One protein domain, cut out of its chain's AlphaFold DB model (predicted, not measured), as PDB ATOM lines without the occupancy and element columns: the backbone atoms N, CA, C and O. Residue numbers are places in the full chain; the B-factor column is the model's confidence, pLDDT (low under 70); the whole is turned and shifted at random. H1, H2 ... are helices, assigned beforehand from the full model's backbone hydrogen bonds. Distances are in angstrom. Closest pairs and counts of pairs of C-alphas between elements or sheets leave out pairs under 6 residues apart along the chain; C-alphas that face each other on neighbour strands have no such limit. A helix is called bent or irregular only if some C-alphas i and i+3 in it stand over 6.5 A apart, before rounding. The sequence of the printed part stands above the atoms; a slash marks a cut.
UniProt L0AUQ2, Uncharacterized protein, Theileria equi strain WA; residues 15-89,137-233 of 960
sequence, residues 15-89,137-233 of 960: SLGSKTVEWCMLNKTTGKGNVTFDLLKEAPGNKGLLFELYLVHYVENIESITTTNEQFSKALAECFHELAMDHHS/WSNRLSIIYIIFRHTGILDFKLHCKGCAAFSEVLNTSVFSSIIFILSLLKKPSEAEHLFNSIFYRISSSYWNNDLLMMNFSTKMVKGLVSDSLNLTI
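Overview. This is residues 15 to 89 and 137 to 233 of the 960 residues of an uncharacterized protein of Theileria equi strain WA (UniProt L0AUQ2). What would one see first? A compact cluster of helices has H3 and H5 in its middle, with H1 and H2 packed on H3 toward one end of the long axis and H7 and the arm H9b at the other end. H8 runs from H7 back toward H3 and makes a hairpin with the arm H9a, while H4 packs along H3 in a hairpin and H6 meets H4 near its end, at residues 80 to 85 of H4, making a corner with it. What is it made of? The printed part has 172 residues with nine named helices, H1 to H9 in order, and no named strand; the class is all helix. How large is it? It is compact, with a radius of gyration of the C-alphas of 15.9 A and spans of 54 by 38 by 29 A.

Along the chain. Where do the helices before the cut lie? H1 is residues 21 to 30, beginning at C-alpha 21 (178.693, 140.058, 187.785), and H2 is 37 to 41. H3 is 47 to 60, 19.7 A long, and H4 is 70 to 86, 24.2 A. Which follow it? H5 is 137 to 150, 20.0 A; H6 is 161 to 171, H7 174 to 184, and H8 188 to 203, 22.0 A. Is any helix bent? H9, residues 209 to 229, was assigned as one helix by its hydrogen bonds but is bent, with C-alphas 218 and 221 6.9 A apart. Its arms H9a, 209 to 218, and H9b, 221 to 229, stand at a steep tilt of 51 degrees; C-alpha 229 is at (212.645, 142.306, 181.471).

Arrangement. What touches the hub? H3 is the hub, and its closest C-alphas are Leu 50 to Val 21 of H1, 6.0 A; Leu 50 to Leu 40 of H2, 7.3 A; Glu 52 to Ile 144 of H5, 6.5 A; and Val 59 to Phe 216 of H9a, 6.2 A. H3 and H4 form a helical hairpin at a shallow tilt of 27 degrees, closest at C-alphas Lys 47 and Cys 79, 6.3 A. What lies farther out? H6 touches H4, about perpendicular at 84 degrees, with C-alphas Cys 163 and Ala 84 5.6 A apart. H7 and H8 form a hairpin at 21 degrees, closest at C-alphas Leu 182 and Ala 191, 6.4 A. How are the backbones? Every O i to N i+4 pair is within hydrogen-bond range in H1 to H7, H9a and H9b, and 11 of 12 in H8.

Size, cuts and confidence. Is there a cut? Residues 90 to 136 are not printed, and C-alphas 89 and 137 are 16.8 A apart. Of the links printed whole, none is long. Where is confidence low? The mean pLDDT of the printed part is 73.0, and 57 residues are under 70, among them 15 to 19, 63 to 70 and 137 to 143.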
ATOM      1  N   SER A  15     163.386 138.766 191.947       38.00
ATOM      2  CA  SER A  15     164.554 139.226 191.170       38.00
ATOM      3  C   SER A  15     165.871 138.493 191.492       38.00
ATOM      4  O   SER A  15     166.893 138.734 190.845       38.00
ATOM      5  N   LEU A  16     165.847 137.522 192.417       41.00
ATOM      6  CA  LEU A  16     166.797 136.405 192.446       41.00
ATOM      7  C   LEU A  16     166.624 135.528 191.186       41.00
ATOM      8  O   LEU A  16     166.099 134.421 191.266       41.00
ATOM      9  N   GLY A  17     167.061 136.009 190.021       46.84
ATOM     10  CA  GLY A  17     167.089 135.216 188.783       46.84
ATOM     11  C   GLY A  17     168.488 134.744 188.386       46.84
ATOM     12  O   GLY A  17     168.673 133.616 187.945       46.84
ATOM     13  N   SER A  18     169.504 135.577 188.597       53.81
ATOM     14  CA  SER A  18     170.895 135.229 188.309       53.81
ATOM     15  C   SER A  18     171.810 136.028 189.220       53.81
ATOM     16  O   SER A  18     171.652 137.244 189.332       53.81
ATOM     17  N   LYS A  19     172.774 135.373 189.874       68.50
ATOM     18  CA  LYS A  19     173.861 136.076 190.567       68.50
ATOM     19  C   LYS A  19     174.693 136.779 189.494       68.50
ATOM     20  O   LYS A  19     175.499 136.128 188.843       68.50
ATOM     21  N   THR A  20     174.421 138.058 189.241       73.94
ATOM     22  CA  THR A  20     175.095 138.799 188.168       73.94
ATOM     23  C   THR A  20     176.515 139.188 188.563       73.94
ATOM     24  O   THR A  20     176.888 139.169 189.743       73.94
ATOM     25  N   VAL A  21     177.317 139.582 187.575       67.12
ATOM     26  CA  VAL A  21     178.693 140.058 187.785       67.12
ATOM     27  C   VAL A  21     178.729 141.263 188.740       67.12
ATOM     28  O   VAL A  21     179.578 141.334 189.629       67.12
ATOM     29  N   GLU A  22     177.769 142.181 188.625       73.12
ATOM     30  CA  GLU A  22     177.645 143.378 189.466       73.12
ATOM     31  C   GLU A  22     177.324 143.018 190.925       73.12
ATOM     32  O   GLU A  22     177.856 143.632 191.852       73.12
ATOM     33  N   TRP A  23     176.509 141.980 191.141       73.88
ATOM     34  CA  TRP A  23     176.232 141.443 192.475       73.88
ATOM     35  C   TRP A  23     177.486 140.824 193.103       73.88
ATOM     36  O   TRP A  23     177.787 141.072 194.275       73.88
ATOM     37  N   CYS A  24     178.267 140.069 192.322       71.19
ATOM     38  CA  CYS A  24     179.548 139.524 192.772       71.19
ATOM     39  C   CYS A  24     180.549 140.631 193.131       71.19
ATOM     40  O   CYS A  24     181.202 140.544 194.174       71.19
ATOM     41  N   MET A  25     180.625 141.694 192.324       71.31
ATOM     42  CA  MET A  25     181.448 142.871 192.609       71.31
ATOM     43  C   MET A  25     181.016 143.564 193.906       71.31
ATOM     44  O   MET A  25     181.849 143.840 194.769       71.31
ATOM     45  N   LEU A  26     179.716 143.795 194.105       67.38
ATOM     46  CA  LEU A  26     179.200 144.428 195.321       67.38
ATOM     47  C   LEU A  26     179.541 143.618 196.583       67.38
ATOM     48  O   LEU A  26     179.947 144.180 197.601       67.38
ATOM     49  N   ASN A  27     179.446 142.291 196.525       70.56
ATOM     50  CA  ASN A  27     179.810 141.431 197.654       70.56
ATOM     51  C   ASN A  27     181.320 141.422 197.922       70.56
ATOM     52  O   ASN A  27     181.744 141.513 199.076       70.56
ATOM     53  N   LYS A  28     182.135 141.383 196.861       69.50
ATOM     54  CA  LYS A  28     183.598 141.473 196.946       69.50
ATOM     55  C   LYS A  28     184.105 142.844 197.384       69.50
ATOM     56  O   LYS A  28     185.203 142.914 197.913       69.50
ATOM     57  N   THR A  29     183.337 143.913 197.210       67.06
ATOM     58  CA  THR A  29     183.696 145.260 197.692       67.06
ATOM     59  C   THR A  29     183.200 145.527 199.114       67.06
ATOM     60  O   THR A  29     183.867 146.226 199.866       67.06
ATOM     61  N   THR A  30     182.080 144.923 199.528       63.78
ATOM     62  CA  THR A  30     181.462 145.149 200.855       63.78
ATOM     63  C   THR A  30     181.788 144.090 201.915       63.78
ATOM     64  O   THR A  30     181.401 144.256 203.072       63.78
ATOM     65  N   GLY A  31     182.466 142.998 201.551       62.72
ATOM     66  CA  GLY A  31     182.837 141.912 202.473       62.72
ATOM     67  C   GLY A  31     181.693 140.969 202.840       62.72
ATOM     68  O   GLY A  31     181.823 140.142 203.742       62.72
ATOM     69  N   LYS A  32     180.555 141.075 202.150       57.34
ATOM     70  CA  LYS A  32     179.358 140.275 202.419       57.34
ATOM     71  C   LYS A  32     179.318 139.053 201.496       57.34
ATOM     72  O   LYS A  32     178.722 139.094 200.430       57.34
ATOM     73  N   GLY A  33     179.914 137.944 201.936       62.09
ATOM     74  CA  GLY A  33     179.737 136.616 201.326       62.09
ATOM     75  C   GLY A  33     180.913 136.094 200.487       62.09
ATOM     76  O   GLY A  33     181.701 136.854 199.928       62.09
ATOM     77  N   ASN A  34     181.012 134.762 200.394       67.75
ATOM     78  CA  ASN A  34     182.044 134.067 199.622       67.75
ATOM     79  C   ASN A  34     181.629 133.942 198.151       67.75
ATOM     80  O   ASN A  34     180.736 133.165 197.812       67.75
ATOM     81  N   VAL A  35     182.298 134.692 197.276       78.19
ATOM     82  CA  VAL A  35     182.175 134.552 195.819       78.19
ATOM     83  C   VAL A  35     183.226 133.545 195.335       78.19
ATOM     84  O   VAL A  35     184.424 133.823 195.412       78.19
ATOM     85  N   THR A  36     182.778 132.371 194.883       81.62
ATOM     86  CA  THR A  36     183.625 131.292 194.340       81.62
ATOM     87  C   THR A  36     183.847 131.447 192.833       81.62
ATOM     88  O   THR A  36     183.126 132.191 192.168       81.62
ATOM     89  N   PHE A  37     184.829 130.728 192.276       82.38
ATOM     90  CA  PHE A  37     185.100 130.728 190.834       82.38
ATOM     91  C   PHE A  37     183.901 130.246 190.004       82.38
ATOM     92  O   PHE A  37     183.538 130.902 189.031       82.38
ATOM     93  N   ASP A  38     183.241 129.161 190.423       81.00
ATOM     94  CA  ASP A  38     182.077 128.602 189.715       81.00
ATOM     95  C   ASP A  38     180.932 129.618 189.616       81.00
ATOM     96  O   ASP A  38     180.305 129.770 188.570       81.00
ATOM     97  N   LEU A  39     180.733 130.404 190.681       81.75
ATOM     98  CA  LEU A  39     179.753 131.487 190.705       81.75
ATOM     99  C   LEU A  39     180.120 132.643 189.769       81.75
ATOM    100  O   LEU A  39     179.223 133.253 189.202       81.75
ATOM    101  N   LEU A  40     181.409 132.961 189.611       81.88
ATOM    102  CA  LEU A  40     181.865 133.991 188.668       81.88
ATOM    103  C   LEU A  40     181.722 133.534 187.216       81.88
ATOM    104  O   LEU A  40     181.361 134.331 186.359       81.88
ATOM    105  N   LYS A  41     182.004 132.259 186.939       82.25
ATOM    106  CA  LYS A  41     181.947 131.679 185.593       82.25
ATOM    107  C   LYS A  41     180.534 131.688 185.005       82.25
ATOM    108  O   LYS A  41     180.377 131.915 183.812       82.25
ATOM    109  N   GLU A  42     179.524 131.446 185.835       79.75
ATOM    110  CA  GLU A  42     178.121 131.357 185.410       79.75
ATOM    111  C   GLU A  42     177.362 132.691 185.525       79.75
ATOM    112  O   GLU A  42     176.208 132.780 185.106       79.75
ATOM    113  N   ALA A  43     177.986 133.734 186.085       76.12
ATOM    114  CA  ALA A  43     177.347 135.023 186.315       76.12
ATOM    115  C   ALA A  43     177.130 135.801 184.999       76.12
ATOM    116  O   ALA A  43     178.103 136.195 184.351       76.12
ATOM    117  N   PRO A  44     175.878 136.106 184.607       74.19
ATOM    118  CA  PRO A  44     175.619 137.025 183.504       74.19
ATOM    119  C   PRO A  44     175.884 138.470 183.950       74.19
ATOM    120  O   PRO A  44     175.648 138.822 185.106       74.19
ATOM    121  N   GLY A  45     176.373 139.326 183.054       69.75
ATOM    122  CA  GLY A  45     176.645 140.735 183.364       69.75
ATOM    123  C   GLY A  45     177.797 141.315 182.550       69.75
ATOM    124  O   GLY A  45     178.227 140.728 181.553       69.75
ATOM    125  N   ASN A  46     178.297 142.479 182.966       72.38
ATOM    126  CA  ASN A  46     179.351 143.199 182.253       72.38
ATOM    127  C   ASN A  46     180.681 142.414 182.212       72.38
ATOM    128  O   ASN A  46     181.282 142.114 183.245       72.38
ATOM    129  N   LYS A  47     181.184 142.135 181.004       72.75
ATOM    130  CA  LYS A  47     182.404 141.339 180.795       72.75
ATOM    131  C   LYS A  47     183.689 142.041 181.239       72.75
ATOM    132  O   LYS A  47     184.611 141.376 181.695       72.75
ATOM    133  N   GLY A  48     183.739 143.374 181.215       69.88
ATOM    134  CA  GLY A  48     184.872 144.144 181.745       69.88
ATOM    135  C   GLY A  48     184.985 144.034 183.269       69.88
ATOM    136  O   GLY A  48     186.078 143.839 183.798       69.88
ATOM    137  N   LEU A  49     183.845 144.068 183.970       70.56
ATOM    138  CA  LEU A  49     183.769 143.805 185.412       70.56
ATOM    139  C   LEU A  49     184.133 142.352 185.747       70.56
ATOM    140  O   LEU A  49     184.834 142.099 186.726       70.56
ATOM    141  N   LEU A  50     183.691 141.398 184.924       76.75
ATOM    142  CA  LEU A  50     184.026 139.984 185.094       76.75
ATOM    143  C   LEU A  50     185.532 139.740 184.921       76.75
ATOM    144  O   LEU A  50     186.133 139.010 185.707       76.75
ATOM    145  N   PHE A  51     186.153 140.401 183.943       82.00
ATOM    146  CA  PHE A  51     187.592 140.342 183.691       82.00
ATOM    147  C   PHE A  51     188.416 140.869 184.877       82.00
ATOM    148  O   PHE A  51     189.426 140.273 185.253       82.00
ATOM    149  N   GLU A  52     187.957 141.936 185.535       82.44
ATOM    150  CA  GLU A  52     188.560 142.427 186.778       82.44
ATOM    151  C   GLU A  52     188.381 141.454 187.948       82.44
ATOM    152  O   GLU A  52     189.332 141.172 188.678       82.44
ATOM    153  N   LEU A  53     187.175 140.906 188.116       82.81
ATOM    154  CA  LEU A  53     186.895 139.937 189.175       82.81
ATOM    155  C   LEU A  53     187.728 138.664 189.024       82.81
ATOM    156  O   LEU A  53     188.135 138.101 190.039       82.81
ATOM    157  N   TYR A  54     188.049 138.244 187.796       88.88
ATOM    158  CA  TYR A  54     189.014 137.169 187.570       88.88
ATOM    159  C   TYR A  54     190.416 137.528 188.056       88.88
ATOM    160  O   TYR A  54     191.070 136.671 188.647       88.88
ATOM    161  N   LEU A  55     190.875 138.770 187.869       87.56
ATOM    162  CA  LEU A  55     192.185 139.199 188.369       87.56
ATOM    163  C   LEU A  55     192.221 139.191 189.897       87.56
ATOM    164  O   LEU A  55     193.153 138.655 190.493       87.56
ATOM    165  N   VAL A  56     191.193 139.744 190.537       87.00
ATOM    166  CA  VAL A  56     191.101 139.772 192.003       87.00
ATOM    167  C   VAL A  56     191.001 138.360 192.564       87.00
ATOM    168  O   VAL A  56     191.748 138.015 193.476       87.00
ATOM    169  N   HIS A  57     190.162 137.509 191.970       87.50
ATOM    170  CA  HIS A  57     190.045 136.108 192.363       87.50
ATOM    171  C   HIS A  57     191.369 135.346 192.202       87.50
ATOM    172  O   HIS A  57     191.716 134.535 193.063       87.50
ATOM    173  N   TYR A  58     192.122 135.625 191.136       86.56
ATOM    174  CA  TYR A  58     193.440 135.042 190.906       86.56
ATOM    175  C   TYR A  58     194.447 135.454 191.991       86.56
ATOM    176  O   TYR A  58     195.133 134.600 192.551       86.56
ATOM    177  N   VAL A  59     194.506 136.744 192.342       86.69
ATOM    178  CA  VAL A  59     195.434 137.257 193.368       86.69
ATOM    179  C   VAL A  59     195.070 136.769 194.778       86.69
ATOM    180  O   VAL A  59     195.958 136.486 195.583       86.69
ATOM    181  N   GLU A  60     193.781 136.627 195.094       85.50
ATOM    182  CA  GLU A  60     193.330 136.067 196.378       85.50
ATOM    183  C   GLU A  60     193.726 134.600 196.557       85.50
ATOM    184  O   GLU A  60     194.077 134.191 197.662       85.50
ATOM    185  N   ASN A  61     193.674 133.819 195.477       81.12
ATOM    186  CA  ASN A  61     193.822 132.363 195.498       81.12
ATOM    187  C   ASN A  61     195.163 131.899 194.910       81.12
ATOM    188  O   ASN A  61     195.306 130.762 194.466       81.12
ATOM    189  N   ILE A  62     196.172 132.769 194.920       74.75
ATOM    190  CA  ILE A  62     197.447 132.528 194.237       74.75
ATOM    191  C   ILE A  62     198.198 131.283 194.758       74.75
ATOM    192  O   ILE A  62     199.003 130.705 194.038       74.75
ATOM    193  N   GLU A  63     197.923 130.839 195.993       65.19
ATOM    194  CA  GLU A  63     198.491 129.610 196.575       65.19
ATOM    195  C   GLU A  63     197.793 128.330 196.087       65.19
ATOM    196  O   GLU A  63     198.443 127.297 195.926       65.19
ATOM    197  N   SER A  64     196.483 128.387 195.824       64.94
ATOM    198  CA  SER A  64     195.677 127.234 195.402       64.94
ATOM    199  C   SER A  64     195.608 127.062 193.880       64.94
ATOM    200  O   SER A  64     195.235 125.992 193.409       64.94
ATOM    201  N   ILE A  65     196.010 128.078 193.107       60.94
ATOM    202  CA  ILE A  65     196.000 128.089 191.629       60.94
ATOM    203  C   ILE A  65     197.359 127.628 191.038       60.94
ATOM    204  O   ILE A  65     197.688 127.904 189.888       60.94
ATOM    205  N   THR A  66     198.193 126.916 191.800       49.38
ATOM    206  CA  THR A  66     199.634 126.783 191.509       49.38
ATOM    207  C   THR A  66     200.046 125.973 190.273       49.38
ATOM    208  O   THR A  66     201.223 126.004 189.935       49.38
ATOM    209  N   THR A  67     199.141 125.371 189.500       46.06
ATOM    210  CA  THR A  67     199.456 124.848 188.156       46.06
ATOM    211  C   THR A  67     198.186 124.768 187.306       46.06
ATOM    212  O   THR A  67     197.334 123.919 187.541       46.06
ATOM    213  N   THR A  68     198.037 125.696 186.350       50.88
ATOM    214  CA  THR A  68     197.020 125.732 185.272       50.88
ATOM    215  C   THR A  68     195.713 125.001 185.574       50.88
ATOM    216  O   THR A  68     195.482 123.884 185.111       50.88
ATOM    217  N   ASN A  69     194.796 125.664 186.277       62.88
ATOM    218  CA  ASN A  69     193.400 125.275 186.165       62.88
ATOM    219  C   ASN A  69     192.977 125.646 184.731       62.88
ATOM    220  O   ASN A  69     192.657 126.804 184.470       62.88
ATOM    221  N   GLU A  70     193.065 124.710 183.777       69.00
ATOM    222  CA  GLU A  70     192.703 124.924 182.360       69.00
ATOM    223  C   GLU A  70     191.310 125.555 182.221       69.00
ATOM    224  O   GLU A  70     191.022 126.302 181.291       69.00
ATOM    225  N   GLN A  71     190.441 125.295 183.200       75.38
ATOM    226  CA  GLN A  71     189.119 125.894 183.303       75.38
ATOM    227  C   GLN A  71     189.155 127.407 183.566       75.38
ATOM    228  O   GLN A  71     188.314 128.127 183.031       75.38
ATOM    229  N   PHE A  72     190.117 127.899 184.351       83.44
ATOM    230  CA  PHE A  72     190.326 129.328 184.594       83.44
ATOM    231  C   PHE A  72     190.908 130.022 183.363       83.44
ATOM    232  O   PHE A  72     190.381 131.049 182.946       83.44
ATOM    233  N   SER A  73     191.948 129.451 182.742       81.12
ATOM    234  CA  SER A  73     192.553 130.040 181.538       81.12
ATOM    235  C   SER A  73     191.573 130.063 180.363       81.12
ATOM    236  O   SER A  73     191.497 131.066 179.656       81.12
ATOM    237  N   LYS A  74     190.755 129.014 180.203       84.56
ATOM    238  CA  LYS A  74     189.688 128.967 179.199       84.56
ATOM    239  C   LYS A  74     188.592 130.003 179.460       84.56
ATOM    240  O   LYS A  74     188.245 130.736 178.542       84.56
ATOM    241  N   ALA A  75     188.111 130.133 180.699       86.00
ATOM    242  CA  ALA A  75     187.116 131.152 181.053       86.00
ATOM    243  C   ALA A  75     187.654 132.585 180.866       86.00
ATOM    244  O   ALA A  75     186.940 133.470 180.395       86.00
ATOM    245  N   LEU A  76     188.932 132.811 181.185       86.69
ATOM    246  CA  LEU A  76     189.614 134.084 180.953       86.69
ATOM    247  C   LEU A  76     189.739 134.397 179.452       86.69
ATOM    248  O   LEU A  76     189.492 135.532 179.044       86.69
ATOM    249  N   ALA A  77     190.100 133.399 178.638       85.12
ATOM    250  CA  ALA A  77     190.208 133.525 177.185       85.12
ATOM    251  C   ALA A  77     188.851 133.834 176.534       85.12
ATOM    252  O   ALA A  77     188.770 134.751 175.721       85.12
ATOM    253  N   GLU A  78     187.794 133.123 176.939       86.62
ATOM    254  CA  GLU A  78     186.419 133.326 176.465       86.62
ATOM    255  C   GLU A  78     185.896 134.721 176.845       86.62
ATOM    256  O   GLU A  78     185.379 135.439 175.993       86.62
ATOM    257  N   CYS A  79     186.128 135.167 178.086       85.69
ATOM    258  CA  CYS A  79     185.764 136.515 178.535       85.69
ATOM    259  C   CYS A  79     186.500 137.613 177.742       85.69
ATOM    260  O   CYS A  79     185.894 138.602 177.326       85.69
ATOM    261  N   PHE A  80     187.798 137.431 177.473       84.06
ATOM    262  CA  PHE A  80     188.565 138.363 176.642       84.06
ATOM    263  C   PHE A  80     188.127 138.339 175.170       84.06
ATOM    264  O   PHE A  80     188.130 139.379 174.512       84.06
ATOM    265  N   HIS A  81     187.744 137.172 174.650       86.00
ATOM    266  CA  HIS A  81     187.216 137.035 173.296       86.00
ATOM    267  C   HIS A  81     185.920 137.810 173.114       86.00
ATOM    268  O   HIS A  81     185.811 138.585 172.170       86.00
ATOM    269  N   GLU A  82     184.975 137.674 174.039       80.75
ATOM    270  CA  GLU A  82     183.723 138.432 174.004       80.75
ATOM    271  C   GLU A  82     183.978 139.947 174.061       80.75
ATOM    272  O   GLU A  82     183.422 140.687 173.254       80.75
ATOM    273  N   LEU A  83     184.911 140.401 174.908       76.19
ATOM    274  CA  LEU A  83     185.342 141.806 174.941       76.19
ATOM    275  C   LEU A  83     185.933 142.277 173.602       76.19
ATOM    276  O   LEU A  83     185.635 143.380 173.148       76.19
ATOM    277  N   ALA A  84     186.764 141.454 172.959       74.12
ATOM    278  CA  ALA A  84     187.332 141.774 171.651       74.12
ATOM    279  C   ALA A  84     186.249 141.860 170.560       74.12
ATOM    280  O   ALA A  84     186.320 142.728 169.690       74.12
ATOM    281  N   MET A  85     185.234 140.991 170.626       71.69
ATOM    282  CA  MET A  85     184.133 140.945 169.662       71.69
ATOM    283  C   MET A  85     183.151 142.112 169.833       71.69
ATOM    284  O   MET A  85     182.734 142.695 168.832       71.69
ATOM    285  N   ASP A  86     182.863 142.531 171.068       61.72
ATOM    286  CA  ASP A  86     182.031 143.709 171.361       61.72
ATOM    287  C   ASP A  86     182.699 145.027 170.915       61.72
ATOM    288  O   ASP A  86     182.029 145.997 170.547       61.72
ATOM    289  N   HIS A  87     184.036 145.066 170.891       54.97
ATOM    290  CA  HIS A  87     184.829 146.236 170.502       54.97
ATOM    291  C   HIS A  87     185.271 146.260 169.026       54.97
ATOM    292  O   HIS A  87     185.926 147.219 168.611       54.97
ATOM    293  N   HIS A  88     184.857 145.294 168.196       40.75
ATOM    294  CA  HIS A  88     185.174 145.254 166.757       40.75
ATOM    295  C   HIS A  88     184.579 146.416 165.928       40.75
ATOM    296  O   HIS A  88     184.906 146.550 164.751       40.75
ATOM    297  N   SER A  89     183.740 147.271 166.525       34.59
ATOM    298  CA  SER A  89     183.194 148.490 165.906       34.59
ATOM    299  C   SER A  89     184.000 149.767 166.192       34.59
ATOM    300  O   SER A  89     183.616 150.848 165.740       34.59
ATOM    301  N   TRP A 137     187.238 153.091 182.218       43.69
ATOM    302  CA  TRP A 137     187.158 151.653 181.944       43.69
ATOM    303  C   TRP A 137     188.185 151.160 180.926       43.69
ATOM    304  O   TRP A 137     188.756 150.095 181.134       43.69
ATOM    305  N   SER A 138     188.500 151.933 179.882       50.91
ATOM    306  CA  SER A 138     189.541 151.557 178.909       50.91
ATOM    307  C   SER A 138     190.931 151.475 179.551       50.91
ATOM    308  O   SER A 138     191.686 150.535 179.307       50.91
ATOM    309  N   ASN A 139     191.243 152.411 180.453       53.84
ATOM    310  CA  ASN A 139     192.483 152.397 181.225       53.84
ATOM    311  C   ASN A 139     192.514 151.234 182.223       53.84
ATOM    312  O   ASN A 139     193.520 150.530 182.302       53.84
ATOM    313  N   ARG A 140     191.413 150.987 182.942       60.56
ATOM    314  CA  ARG A 140     191.283 149.869 183.890       60.56
ATOM    315  C   ARG A 140     191.407 148.513 183.187       60.56
ATOM    316  O   ARG A 140     192.151 147.658 183.651       60.56
ATOM    317  N   LEU A 141     190.800 148.357 182.012       68.19
ATOM    318  CA  LEU A 141     190.912 147.157 181.181       68.19
ATOM    319  C   LEU A 141     192.333 146.960 180.629       68.19
ATOM    320  O   LEU A 141     192.848 145.846 180.674       68.19
ATOM    321  N   SER A 142     193.011 148.034 180.201       68.81
ATOM    322  CA  SER A 142     194.421 147.965 179.779       68.81
ATOM    323  C   SER A 142     195.358 147.548 180.918       68.81
ATOM    324  O   SER A 142     196.279 146.765 180.706       68.81
ATOM    325  N   ILE A 143     195.084 148.010 182.140       69.88
ATOM    326  CA  ILE A 143     195.814 147.640 183.353       69.88
ATOM    327  C   ILE A 143     195.649 146.143 183.648       69.88
ATOM    328  O   ILE A 143     196.644 145.445 183.851       69.88
ATOM    329  N   ILE A 144     194.405 145.654 183.654       79.00
ATOM    330  CA  ILE A 144     194.090 144.247 183.938       79.00
ATOM    331  C   ILE A 144     194.743 143.350 182.880       79.00
ATOM    332  O   ILE A 144     195.400 142.366 183.220       79.00
ATOM    333  N   TYR A 145     194.638 143.741 181.605       83.00
ATOM    334  CA  TYR A 145     195.289 143.062 180.485       83.00
ATOM    335  C   TYR A 145     196.810 142.990 180.649       83.00
ATOM    336  O   TYR A 145     197.386 141.923 180.472       83.00
ATOM    337  N   ILE A 146     197.469 144.096 181.008       78.00
ATOM    338  CA  ILE A 146     198.925 144.140 181.190       78.00
ATOM    339  C   ILE A 146     199.374 143.199 182.298       78.00
ATOM    340  O   ILE A 146     200.344 142.467 182.103       78.00
ATOM    341  N   ILE A 147     198.674 143.193 183.438       84.56
ATOM    342  CA  ILE A 147     199.003 142.273 184.527       84.56
ATOM    343  C   ILE A 147     198.889 140.840 184.004       84.56
ATOM    344  O   ILE A 147     199.893 140.139 184.021       84.56
ATOM    345  N   PHE A 148     197.736 140.445 183.446       85.12
ATOM    346  CA  PHE A 148     197.511 139.090 182.920       85.12
ATOM    347  C   PHE A 148     198.454 138.671 181.792       85.12
ATOM    348  O   PHE A 148     198.852 137.515 181.724       85.12
ATOM    349  N   ARG A 149     198.829 139.585 180.900       82.75
ATOM    350  CA  ARG A 149     199.782 139.298 179.824       82.75
ATOM    351  C   ARG A 149     201.145 138.902 180.389       82.75
ATOM    352  O   ARG A 149     201.784 137.996 179.865       82.75
ATOM    353  N   HIS A 150     201.591 139.594 181.433       77.62
ATOM    354  CA  HIS A 150     202.911 139.386 182.021       77.62
ATOM    355  C   HIS A 150     202.949 138.277 183.080       77.62
ATOM    356  O   HIS A 150     204.037 137.924 183.512       77.62
ATOM    357  N   THR A 151     201.808 137.699 183.480       77.00
ATOM    358  CA  THR A 151     201.782 136.517 184.365       77.00
ATOM    359  C   THR A 151     202.131 135.211 183.656       77.00
ATOM    360  O   THR A 151     202.316 134.197 184.324       77.00
ATOM    361  N   GLY A 152     202.102 135.194 182.319       69.44
ATOM    362  CA  GLY A 152     202.274 133.978 181.523       69.44
ATOM    363  C   GLY A 152     201.098 132.990 181.574       69.44
ATOM    364  O   GLY A 152     201.220 131.890 181.046       69.44
ATOM    365  N   ILE A 153     199.954 133.350 182.180       73.94
ATOM    366  CA  ILE A 153     198.786 132.449 182.319       73.94
ATOM    367  C   ILE A 153     198.159 132.097 180.962       73.94
ATOM    368  O   ILE A 153     197.696 130.973 180.766       73.94
ATOM    369  N   LEU A 154     198.087 133.065 180.046       75.88
ATOM    370  CA  LEU A 154     197.466 132.907 178.733       75.88
ATOM    371  C   LEU A 154     198.107 133.873 177.732       75.88
ATOM    372  O   LEU A 154     198.220 135.068 178.006       75.88
ATOM    373  N   ASP A 155     198.445 133.384 176.540       79.31
ATOM    374  CA  ASP A 155     198.744 134.260 175.408       79.31
ATOM    375  C   ASP A 155     197.457 134.592 174.641       79.31
ATOM    376  O   ASP A 155     196.983 133.833 173.791       79.31
ATOM    377  N   PHE A 156     196.889 135.762 174.941       80.81
ATOM    378  CA  PHE A 156     195.666 136.264 174.309       80.81
ATOM    379  C   PHE A 156     195.767 136.379 172.778       80.81
ATOM    380  O   PHE A 156     194.737 136.321 172.098       80.81
ATOM    381  N   LYS A 157     196.978 136.511 172.211       78.38
ATOM    382  CA  LYS A 157     197.169 136.605 170.753       78.38
ATOM    383  C   LYS A 157     196.937 135.275 170.042       78.38
ATOM    384  O   LYS A 157     196.515 135.279 168.887       78.38
ATOM    385  N   LEU A 158     197.183 134.152 170.716       80.50
ATOM    386  CA  LEU A 158     197.026 132.815 170.139       80.50
ATOM    387  C   LEU A 158     195.569 132.339 170.110       80.50
ATOM    388  O   LEU A 158     195.272 131.336 169.466       80.50
ATOM    389  N   HIS A 159     194.649 133.050 170.771       81.25
ATOM    390  CA  HIS A 159     193.264 132.602 170.885       81.25
ATOM    391  C   HIS A 159     192.477 132.712 169.564       81.25
ATOM    392  O   HIS A 159     191.884 131.730 169.124       81.25
ATOM    393  N   CYS A 160     192.460 133.889 168.923       83.81
ATOM    394  CA  CYS A 160     191.896 134.097 167.581       83.81
ATOM    395  C   CYS A 160     192.372 135.435 166.975       83.81
ATOM    396  O   CYS A 160     192.948 136.271 167.672       83.81
ATOM    397  N   LYS A 161     192.072 135.685 165.688       78.75
ATOM    398  CA  LYS A 161     192.452 136.933 164.991       78.75
ATOM    399  C   LYS A 161     191.862 138.201 165.630       78.75
ATOM    400  O   LYS A 161     192.558 139.209 165.700       78.75
ATOM    401  N   GLY A 162     190.620 138.151 166.120       73.50
ATOM    402  CA  GLY A 162     189.982 139.282 166.811       73.50
ATOM    403  C   GLY A 162     190.673 139.621 168.134       73.50
ATOM    404  O   GLY A 162     191.023 140.773 168.381       73.50
ATOM    405  N   CYS A 163     190.995 138.602 168.939       79.38
ATOM    406  CA  CYS A 163     191.766 138.765 170.177       79.38
ATOM    407  C   CYS A 163     193.189 139.275 169.924       79.38
ATOM    408  O   CYS A 163     193.712 140.049 170.727       79.38
ATOM    409  N   ALA A 164     193.815 138.865 168.814       74.69
ATOM    410  CA  ALA A 164     195.130 139.354 168.412       74.69
ATOM    411  C   ALA A 164     195.097 140.853 168.073       74.69
ATOM    412  O   ALA A 164     195.900 141.607 168.623       74.69
ATOM    413  N   ALA A 165     194.129 141.297 167.264       69.19
ATOM    414  CA  ALA A 165     193.948 142.710 166.928       69.19
ATOM    415  C   ALA A 165     193.630 143.559 168.171       69.19
ATOM    416  O   ALA A 165     194.250 144.597 168.401       69.19
ATOM    417  N   PHE A 166     192.730 143.086 169.037       74.06
ATOM    418  CA  PHE A 166     192.399 143.781 170.283       74.06
ATOM    419  C   PHE A 166     193.593 143.845 171.250       74.06
ATOM    420  O   PHE A 166     193.856 144.882 171.858       74.06
ATOM    421  N   SER A 167     194.388 142.774 171.328       73.44
ATOM    422  CA  SER A 167     195.651 142.764 172.073       73.44
ATOM    423  C   SER A 167     196.655 143.776 171.522       73.44
ATOM    424  O   SER A 167     197.344 144.432 172.295       73.44
ATOM    425  N   GLU A 168     196.781 143.920 170.201       69.00
ATOM    426  CA  GLU A 168     197.651 144.936 169.592       69.00
ATOM    427  C   GLU A 168     197.221 146.350 169.969       69.00
ATOM    428  O   GLU A 168     198.068 147.138 170.389       69.00
ATOM    429  N   VAL A 169     195.916 146.631 169.959       66.19
ATOM    430  CA  VAL A 169     195.366 147.907 170.440       66.19
ATOM    431  C   VAL A 169     195.717 148.132 171.914       66.19
ATOM    432  O   VAL A 169     196.277 149.171 172.257       66.19
ATOM    433  N   LEU A 170     195.486 147.156 172.796       68.12
ATOM    434  CA  LEU A 170     195.820 147.293 174.221       68.12
ATOM    435  C   LEU A 170     197.332 147.419 174.478       68.12
ATOM    436  O   LEU A 170     197.741 148.071 175.442       68.12
ATOM    437  N   ASN A 171     198.174 146.878 173.596       65.56
ATOM    438  CA  ASN A 171     199.631 147.017 173.657       65.56
ATOM    439  C   ASN A 171     200.146 148.407 173.256       65.56
ATOM    440  O   ASN A 171     201.305 148.712 173.543       65.56
ATOM    441  N   THR A 172     199.312 149.251 172.644       60.44
ATOM    442  CA  THR A 172     199.620 150.679 172.421       60.44
ATOM    443  C   THR A 172     199.349 151.545 173.657       60.44
ATOM    444  O   THR A 172     199.603 152.747 173.651       60.44
ATOM    445  N   SER A 173     198.862 150.948 174.752       63.84
ATOM    446  CA  SER A 173     198.620 151.670 176.000       63.84
ATOM    447  C   SER A 173     199.897 152.264 176.607       63.84
ATOM    448  O   SER A 173     201.012 151.746 176.471       63.84
ATOM    449  N   VAL A 174     199.707 153.345 177.367       61.19
ATOM    450  CA  VAL A 174     200.769 154.070 178.081       61.19
ATOM    451  C   VAL A 174     201.569 153.144 179.002       61.19
ATOM    452  O   VAL A 174     202.796 153.166 178.992       61.19
ATOM    453  N   PHE A 175     200.894 152.281 179.761       65.31
ATOM    454  CA  PHE A 175     201.553 151.352 180.678       65.31
ATOM    455  C   PHE A 175     202.390 150.298 179.940       65.31
ATOM    456  O   PHE A 175     203.499 150.001 180.378       65.31
ATOM    457  N   SER A 176     201.925 149.804 178.786       68.88
ATOM    458  CA  SER A 176     202.706 148.886 177.943       68.88
ATOM    459  C   SER A 176     203.967 149.560 177.401       68.88
ATOM    460  O   SER A 176     205.037 148.955 177.383       68.88
ATOM    461  N   SER A 177     203.858 150.835 177.021       70.19
ATOM    462  CA  SER A 177     204.988 151.649 176.564       70.19
ATOM    463  C   SER A 177     206.007 151.904 177.681       70.19
ATOM    464  O   SER A 177     207.208 151.794 177.455       70.19
ATOM    465  N   ILE A 178     205.557 152.177 178.911       69.12
ATOM    466  CA  ILE A 178     206.450 152.363 180.068       69.12
ATOM    467  C   ILE A 178     207.135 151.045 180.454       69.12
ATOM    468  O   ILE A 178     208.340 151.050 180.694       69.12
ATOM    469  N   ILE A 179     206.412 149.919 180.479       74.12
ATOM    470  CA  ILE A 179     207.003 148.593 180.738       74.12
ATOM    471  C   ILE A 179     208.058 148.269 179.677       74.12
ATOM    472  O   ILE A 179     209.147 147.813 180.016       74.12
ATOM    473  N   PHE A 180     207.780 148.582 178.410       74.12
ATOM    474  CA  PHE A 180     208.749 148.448 177.328       74.12
ATOM    475  C   PHE A 180     210.010 149.297 177.578       74.12
ATOM    476  O   PHE A 180     211.118 148.771 177.522       74.12
ATOM    477  N   ILE A 181     209.877 150.572 177.957       71.75
ATOM    478  CA  ILE A 181     211.030 151.428 178.297       71.75
ATOM    479  C   ILE A 181     211.818 150.865 179.492       71.75
ATOM    480  O   ILE A 181     213.047 150.809 179.458       71.75
ATOM    481  N   LEU A 182     211.130 150.418 180.545       73.56
ATOM    482  CA  LEU A 182     211.765 149.834 181.731       73.56
ATOM    483  C   LEU A 182     212.485 148.519 181.424       73.56
ATOM    484  O   LEU A 182     213.535 148.255 182.017       73.56
ATOM    485  N   SER A 183     211.962 147.741 180.473       74.62
ATOM    486  CA  SER A 183     212.614 146.538 179.952       74.62
ATOM    487  C   SER A 183     213.906 146.858 179.209       74.62
ATOM    488  O   SER A 183     214.937 146.252 179.502       74.62
ATOM    489  N   LEU A 184     213.904 147.890 178.359       71.25
ATOM    490  CA  LEU A 184     215.107 148.356 177.665       71.25
ATOM    491  C   LEU A 184     216.171 148.862 178.643       71.25
ATOM    492  O   LEU A 184     217.357 148.582 178.483       71.25
ATOM    493  N   LEU A 185     215.742 149.586 179.676       69.75
ATOM    494  CA  LEU A 185     216.639 150.192 180.662       69.75
ATOM    495  C   LEU A 185     217.054 149.232 181.785       69.75
ATOM    496  O   LEU A 185     217.872 149.613 182.624       69.75
ATOM    497  N   LYS A 186     216.512 148.005 181.806       74.62
ATOM    498  CA  LYS A 186     216.751 146.979 182.835       74.62
ATOM    499  C   LYS A 186     216.592 147.532 184.255       74.62
ATOM    500  O   LYS A 186     217.498 147.442 185.084       74.62
ATOM    501  N   LYS A 187     215.433 148.137 184.526       74.94
ATOM    502  CA  LYS A 187     215.103 148.795 185.803       74.94
ATOM    503  C   LYS A 187     214.048 148.011 186.600       74.94
ATOM    504  O   LYS A 187     212.870 148.371 186.571       74.94
ATOM    505  N   PRO A 188     214.445 146.925 187.299       77.31
ATOM    506  CA  PRO A 188     213.512 146.022 187.976       77.31
ATOM    507  C   PRO A 188     212.760 146.685 189.131       77.31
ATOM    508  O   PRO A 188     211.573 146.433 189.295       77.31
ATOM    509  N   SER A 189     213.412 147.564 189.896       75.19
ATOM    510  CA  SER A 189     212.795 148.277 191.023       75.19
ATOM    511  C   SER A 189     211.655 149.192 190.581       75.19
ATOM    512  O   SER A 189     210.591 149.240 191.193       75.19
ATOM    513  N   GLU A 190     211.852 149.916 189.485       74.12
ATOM    514  CA  GLU A 190     210.864 150.823 188.918       74.12
ATOM    515  C   GLU A 190     209.712 150.048 188.269       74.12
ATOM    516  O   GLU A 190     208.565 150.482 188.370       74.12
ATOM    517  N   ALA A 191     209.992 148.886 187.671       76.81
ATOM    518  CA  ALA A 191     208.968 147.972 187.167       76.81
ATOM    519  C   ALA A 191     208.140 147.353 188.310       76.81
ATOM    520  O   ALA A 191     206.915 147.302 188.227       76.81
ATOM    521  N   GLU A 192     208.778 146.963 189.415       79.81
ATOM    522  CA  GLU A 192     208.107 146.484 190.630       79.81
ATOM    523  C   GLU A 192     207.179 147.554 191.216       79.81
ATOM    524  O   GLU A 192     206.013 147.283 191.517       79.81
ATOM    525  N   HIS A 193     207.653 148.797 191.324       75.69
ATOM    526  CA  HIS A 193     206.814 149.921 191.736       75.69
ATOM    527  C   HIS A 193     205.672 150.186 190.752       75.69
ATOM    528  O   HIS A 193     204.557 150.491 191.183       75.69
ATOM    529  N   LEU A 194     205.928 150.040 189.449       75.25
ATOM    530  CA  LEU A 194     204.930 150.215 188.403       75.25
ATOM    531  C   LEU A 194     203.778 149.218 188.558       75.25
ATOM    532  O   LEU A 194     202.625 149.635 188.671       75.25
ATOM    533  N   PHE A 195     204.090 147.925 188.634       81.75
ATOM    534  CA  PHE A 195     203.092 146.868 188.802       81.75
ATOM    535  C   PHE A 195     202.330 146.995 190.123       81.75
ATOM    536  O   PHE A 195     201.102 146.920 190.116       81.75
ATOM    537  N   ASN A 196     203.021 147.254 191.240       78.62
ATOM    538  CA  ASN A 196     202.376 147.459 192.543       78.62
ATOM    539  C   ASN A 196     201.387 148.626 192.516       78.62
ATOM    540  O   ASN A 196     200.266 148.515 193.003       78.62
ATOM    541  N   SER A 197     201.790 149.747 191.923       71.50
ATOM    542  CA  SER A 197     200.955 150.943 191.876       71.50
ATOM    543  C   SER A 197     199.755 150.788 190.945       71.50
ATOM    544  O   SER A 197     198.656 151.244 191.253       71.50
ATOM    545  N   ILE A 198     199.948 150.109 189.813       75.56
ATOM    546  CA  ILE A 198     198.868 149.775 188.890       75.56
ATOM    547  C   ILE A 198     197.840 148.854 189.571       75.56
ATOM    548  O   ILE A 198     196.640 149.115 189.474       75.56
ATOM    549  N   PHE A 199     198.290 147.817 190.286       81.56
ATOM    550  CA  PHE A 199     197.394 146.888 190.975       81.56
ATOM    551  C   PHE A 199     196.678 147.534 192.167       81.56
ATOM    552  O   PHE A 199     195.484 147.299 192.353       81.56
ATOM    553  N   TYR A 200     197.348 148.433 192.897       76.19
ATOM    554  CA  TYR A 200     196.740 149.200 193.987       76.19
ATOM    555  C   TYR A 200     195.481 149.960 193.552       76.19
ATOM    556  O   TYR A 200     194.507 150.021 194.300       76.19
ATOM    557  N   ARG A 201     195.452 150.486 192.317       69.19
ATOM    558  CA  ARG A 201     194.264 151.171 191.769       69.19
ATOM    559  C   ARG A 201     193.046 150.254 191.627       69.19
ATOM    560  O   ARG A 201     191.917 150.742 191.626       69.19
ATOM    561  N   ILE A 202     193.267 148.953 191.463       74.38
ATOM    562  CA  ILE A 202     192.202 147.951 191.414       74.38
ATOM    563  C   ILE A 202     191.841 147.547 192.840       74.38
ATOM    564  O   ILE A 202     190.685 147.680 193.244       74.38
ATOM    565  N   SER A 203     192.832 147.114 193.624       75.19
ATOM    566  CA  SER A 203     192.621 146.548 194.959       75.19
ATOM    567  C   SER A 203     192.024 147.545 195.954       75.19
ATOM    568  O   SER A 203     191.262 147.133 196.826       75.19
ATOM    569  N   SER A 204     192.268 148.852 195.790       68.69
ATOM    570  CA  SER A 204     191.690 149.907 196.636       68.69
ATOM    571  C   SER A 204     190.160 149.942 196.621       68.69
ATOM    572  O   SER A 204     189.557 150.543 197.506       68.69
ATOM    573  N   SER A 205     189.526 149.324 195.619       68.56
ATOM    574  CA  SER A 205     188.065 149.229 195.520       68.56
ATOM    575  C   SER A 205     187.472 148.120 196.408       68.56
ATOM    576  O   SER A 205     186.255 148.069 196.565       68.56
ATOM    577  N   TYR A 206     188.295 147.231 196.974       72.25
ATOM    578  CA  TYR A 206     187.868 146.004 197.655       72.25
ATOM    579  C   TYR A 206     188.111 146.060 199.171       72.25
ATOM    580  O   TYR A 206     189.093 146.638 199.632       72.25
ATOM    581  N   TRP A 207     187.242 145.423 199.970       75.38
ATOM    582  CA  TRP A 207     187.346 145.450 201.443       75.38
ATOM    583  C   TRP A 207     188.633 144.798 201.972       75.38
ATOM    584  O   TRP A 207     189.119 145.175 203.034       75.38
ATOM    585  N   ASN A 208     189.188 143.827 201.241       79.00
ATOM    586  CA  ASN A 208     190.416 143.103 201.571       79.00
ATOM    587  C   ASN A 208     191.656 143.670 200.851       79.00
ATOM    588  O   ASN A 208     192.615 142.933 200.624       79.00
ATOM    589  N   ASN A 209     191.649 144.964 200.504       78.06
ATOM    590  CA  ASN A 209     192.733 145.653 199.793       78.06
ATOM    591  C   ASN A 209     194.138 145.314 200.326       78.06
ATOM    592  O   ASN A 209     195.005 144.919 199.552       78.06
ATOM    593  N   ASP A 210     194.359 145.409 201.639       78.69
ATOM    594  CA  ASP A 210     195.683 145.178 202.234       78.69
ATOM    595  C   ASP A 210     196.179 143.741 202.005       78.69
ATOM    596  O   ASP A 210     197.350 143.522 201.691       78.69
ATOM    597  N   LEU A 211     195.274 142.759 202.082       83.38
ATOM    598  CA  LEU A 211     195.580 141.353 201.817       83.38
ATOM    599  C   LEU A 211     195.871 141.116 200.328       83.38
ATOM    600  O   LEU A 211     196.820 140.406 199.995       83.38
ATOM    601  N   LEU A 212     195.092 141.735 199.434       82.88
ATOM    602  CA  LEU A 212     195.316 141.686 197.987       82.88
ATOM    603  C   LEU A 212     196.688 142.262 197.624       82.88
ATOM    604  O   LEU A 212     197.454 141.624 196.904       82.88
ATOM    605  N   MET A 213     197.019 143.440 198.154       85.50
ATOM    606  CA  MET A 213     198.303 144.103 197.926       85.50
ATOM    607  C   MET A 213     199.473 143.299 198.485       85.50
ATOM    608  O   MET A 213     200.510 143.185 197.827       85.50
ATOM    609  N   MET A 214     199.311 142.701 199.667       84.38
ATOM    610  CA  MET A 214     200.327 141.830 200.251       84.38
ATOM    611  C   MET A 214     200.558 140.595 199.375       84.38
ATOM    612  O   MET A 214     201.704 140.293 199.044       84.38
ATOM    613  N   ASN A 215     199.497 139.914 198.935       85.38
ATOM    614  CA  ASN A 215     199.609 138.739 198.066       85.38
ATOM    615  C   ASN A 215     200.247 139.082 196.714       85.38
ATOM    616  O   ASN A 215     201.151 138.377 196.263       85.38
ATOM    617  N   PHE A 216     199.831 140.185 196.094       86.62
ATOM    618  CA  PHE A 216     200.375 140.631 194.815       86.62
ATOM    619  C   PHE A 216     201.870 140.967 194.914       86.62
ATOM    620  O   PHE A 216     202.683 140.404 194.175       86.62
ATOM    621  N   SER A 217     202.250 141.823 195.868       84.88
ATOM    622  CA  SER A 217     203.633 142.292 196.037       84.88
ATOM    623  C   SER A 217     204.605 141.181 196.440       84.88
ATOM    624  O   SER A 217     205.725 141.124 195.934       84.88
ATOM    625  N   THR A 218     204.182 140.261 197.311       80.69
ATOM    626  CA  THR A 218     205.059 139.191 197.813       80.69
ATOM    627  C   THR A 218     205.246 138.046 196.823       80.69
ATOM    628  O   THR A 218     206.340 137.476 196.775       80.69
ATOM    629  N   LYS A 219     204.217 137.704 196.035       77.50
ATOM    630  CA  LYS A 219     204.199 136.460 195.241       77.50
ATOM    631  C   LYS A 219     204.178 136.664 193.734       77.50
ATOM    632  O   LYS A 219     204.663 135.803 193.012       77.50
ATOM    633  N   MET A 220     203.636 137.780 193.254       79.31
ATOM    634  CA  MET A 220     203.341 137.956 191.831       79.31
ATOM    635  C   MET A 220     204.289 138.949 191.158       79.31
ATOM    636  O   MET A 220     204.795 138.695 190.067       79.31
ATOM    637  N   VAL A 221     204.600 140.054 191.838       81.94
ATOM    638  CA  VAL A 221     205.359 141.165 191.246       81.94
ATOM    639  C   VAL A 221     206.763 140.770 190.808       81.94
ATOM    640  O   VAL A 221     207.184 141.154 189.721       81.94
ATOM    641  N   LYS A 222     207.478 139.957 191.591       79.06
ATOM    642  CA  LYS A 222     208.833 139.522 191.218       79.06
ATOM    643  C   LYS A 222     208.853 138.714 189.914       79.06
ATOM    644  O   LYS A 222     209.751 138.930 189.106       79.06
ATOM    645  N   GLY A 223     207.852 137.853 189.697       74.62
ATOM    646  CA  GLY A 223     207.686 137.087 188.453       74.62
ATOM    647  C   GLY A 223     207.298 137.969 187.263       74.62
ATOM    648  O   GLY A 223     207.901 137.883 186.197       74.62
ATOM    649  N   LEU A 224     206.375 138.917 187.472       78.31
ATOM    650  CA  LEU A 224     206.011 139.916 186.454       78.31
ATOM    651  C   LEU A 224     207.228 140.737 185.994       78.31
ATOM    652  O   LEU A 224     207.391 141.030 184.807       78.31
ATOM    653  N   VAL A 225     208.099 141.114 186.934       77.56
ATOM    654  CA  VAL A 225     209.324 141.870 186.648       77.56
ATOM    655  C   VAL A 225     210.339 141.012 185.895       77.56
ATOM    656  O   VAL A 225     210.894 141.487 184.908       77.56
ATOM    657  N   SER A 226     210.569 139.755 186.287       76.06
ATOM    658  CA  SER A 226     211.500 138.888 185.551       76.06
ATOM    659  C   SER A 226     211.056 138.650 184.107       76.06
ATOM    660  O   SER A 226     211.876 138.753 183.196       76.06
ATOM    661  N   ASP A 227     209.763 138.416 183.884       70.75
ATOM    662  CA  ASP A 227     209.239 138.099 182.552       70.75
ATOM    663  C   ASP A 227     209.161 139.336 181.651       70.75
ATOM    664  O   ASP A 227     209.459 139.268 180.458       70.75
ATOM    665  N   SER A 228     208.828 140.501 182.215       69.38
ATOM    666  CA  SER A 228     208.811 141.763 181.464       69.38
ATOM    667  C   SER A 228     210.204 142.259 181.054       69.38
ATOM    668  O   SER A 228     210.319 142.936 180.034       69.38
ATOM    669  N   LEU A 229     211.266 141.910 181.791       66.06
ATOM    670  CA  LEU A 229     212.645 142.306 181.471       66.06
ATOM    671  C   LEU A 229     213.336 141.390 180.438       66.06
ATOM    672  O   LEU A 229     214.384 141.764 179.912       66.06
ATOM    673  N   ASN A 230     212.755 140.230 180.108       63.91
ATOM    674  CA  ASN A 230     213.328 139.229 179.193       63.91
ATOM    675  C   ASN A 230     212.978 139.447 177.704       63.91
ATOM    676  O   ASN A 230     213.052 138.524 176.890       63.91
ATOM    677  N   LEU A 231     212.599 140.666 177.316       62.88
ATOM    678  CA  LEU A 231     212.226 140.983 175.937       62.88
ATOM    679  C   LEU A 231     213.428 140.877 174.980       62.88
ATOM    680  O   LEU A 231     214.353 141.687 175.016       62.88
ATOM    681  N   THR A 232     213.381 139.896 174.079       52.34
ATOM    682  CA  THR A 232     214.265 139.805 172.909       52.34
ATOM    683  C   THR A 232     213.576 140.487 171.729       52.34
ATOM    684  O   THR A 232     212.575 140.004 171.211       52.34
ATOM    685  N   ILE A 233     214.064 141.666 171.341       58.91
ATOM    686  CA  ILE A 233     213.475 142.476 170.264       58.91
ATOM    687  C   ILE A 233     214.556 142.744 169.214       58.91
ATOM    688  O   ILE A 233     215.691 143.072 169.558       58.91
TER     689      ILE A 233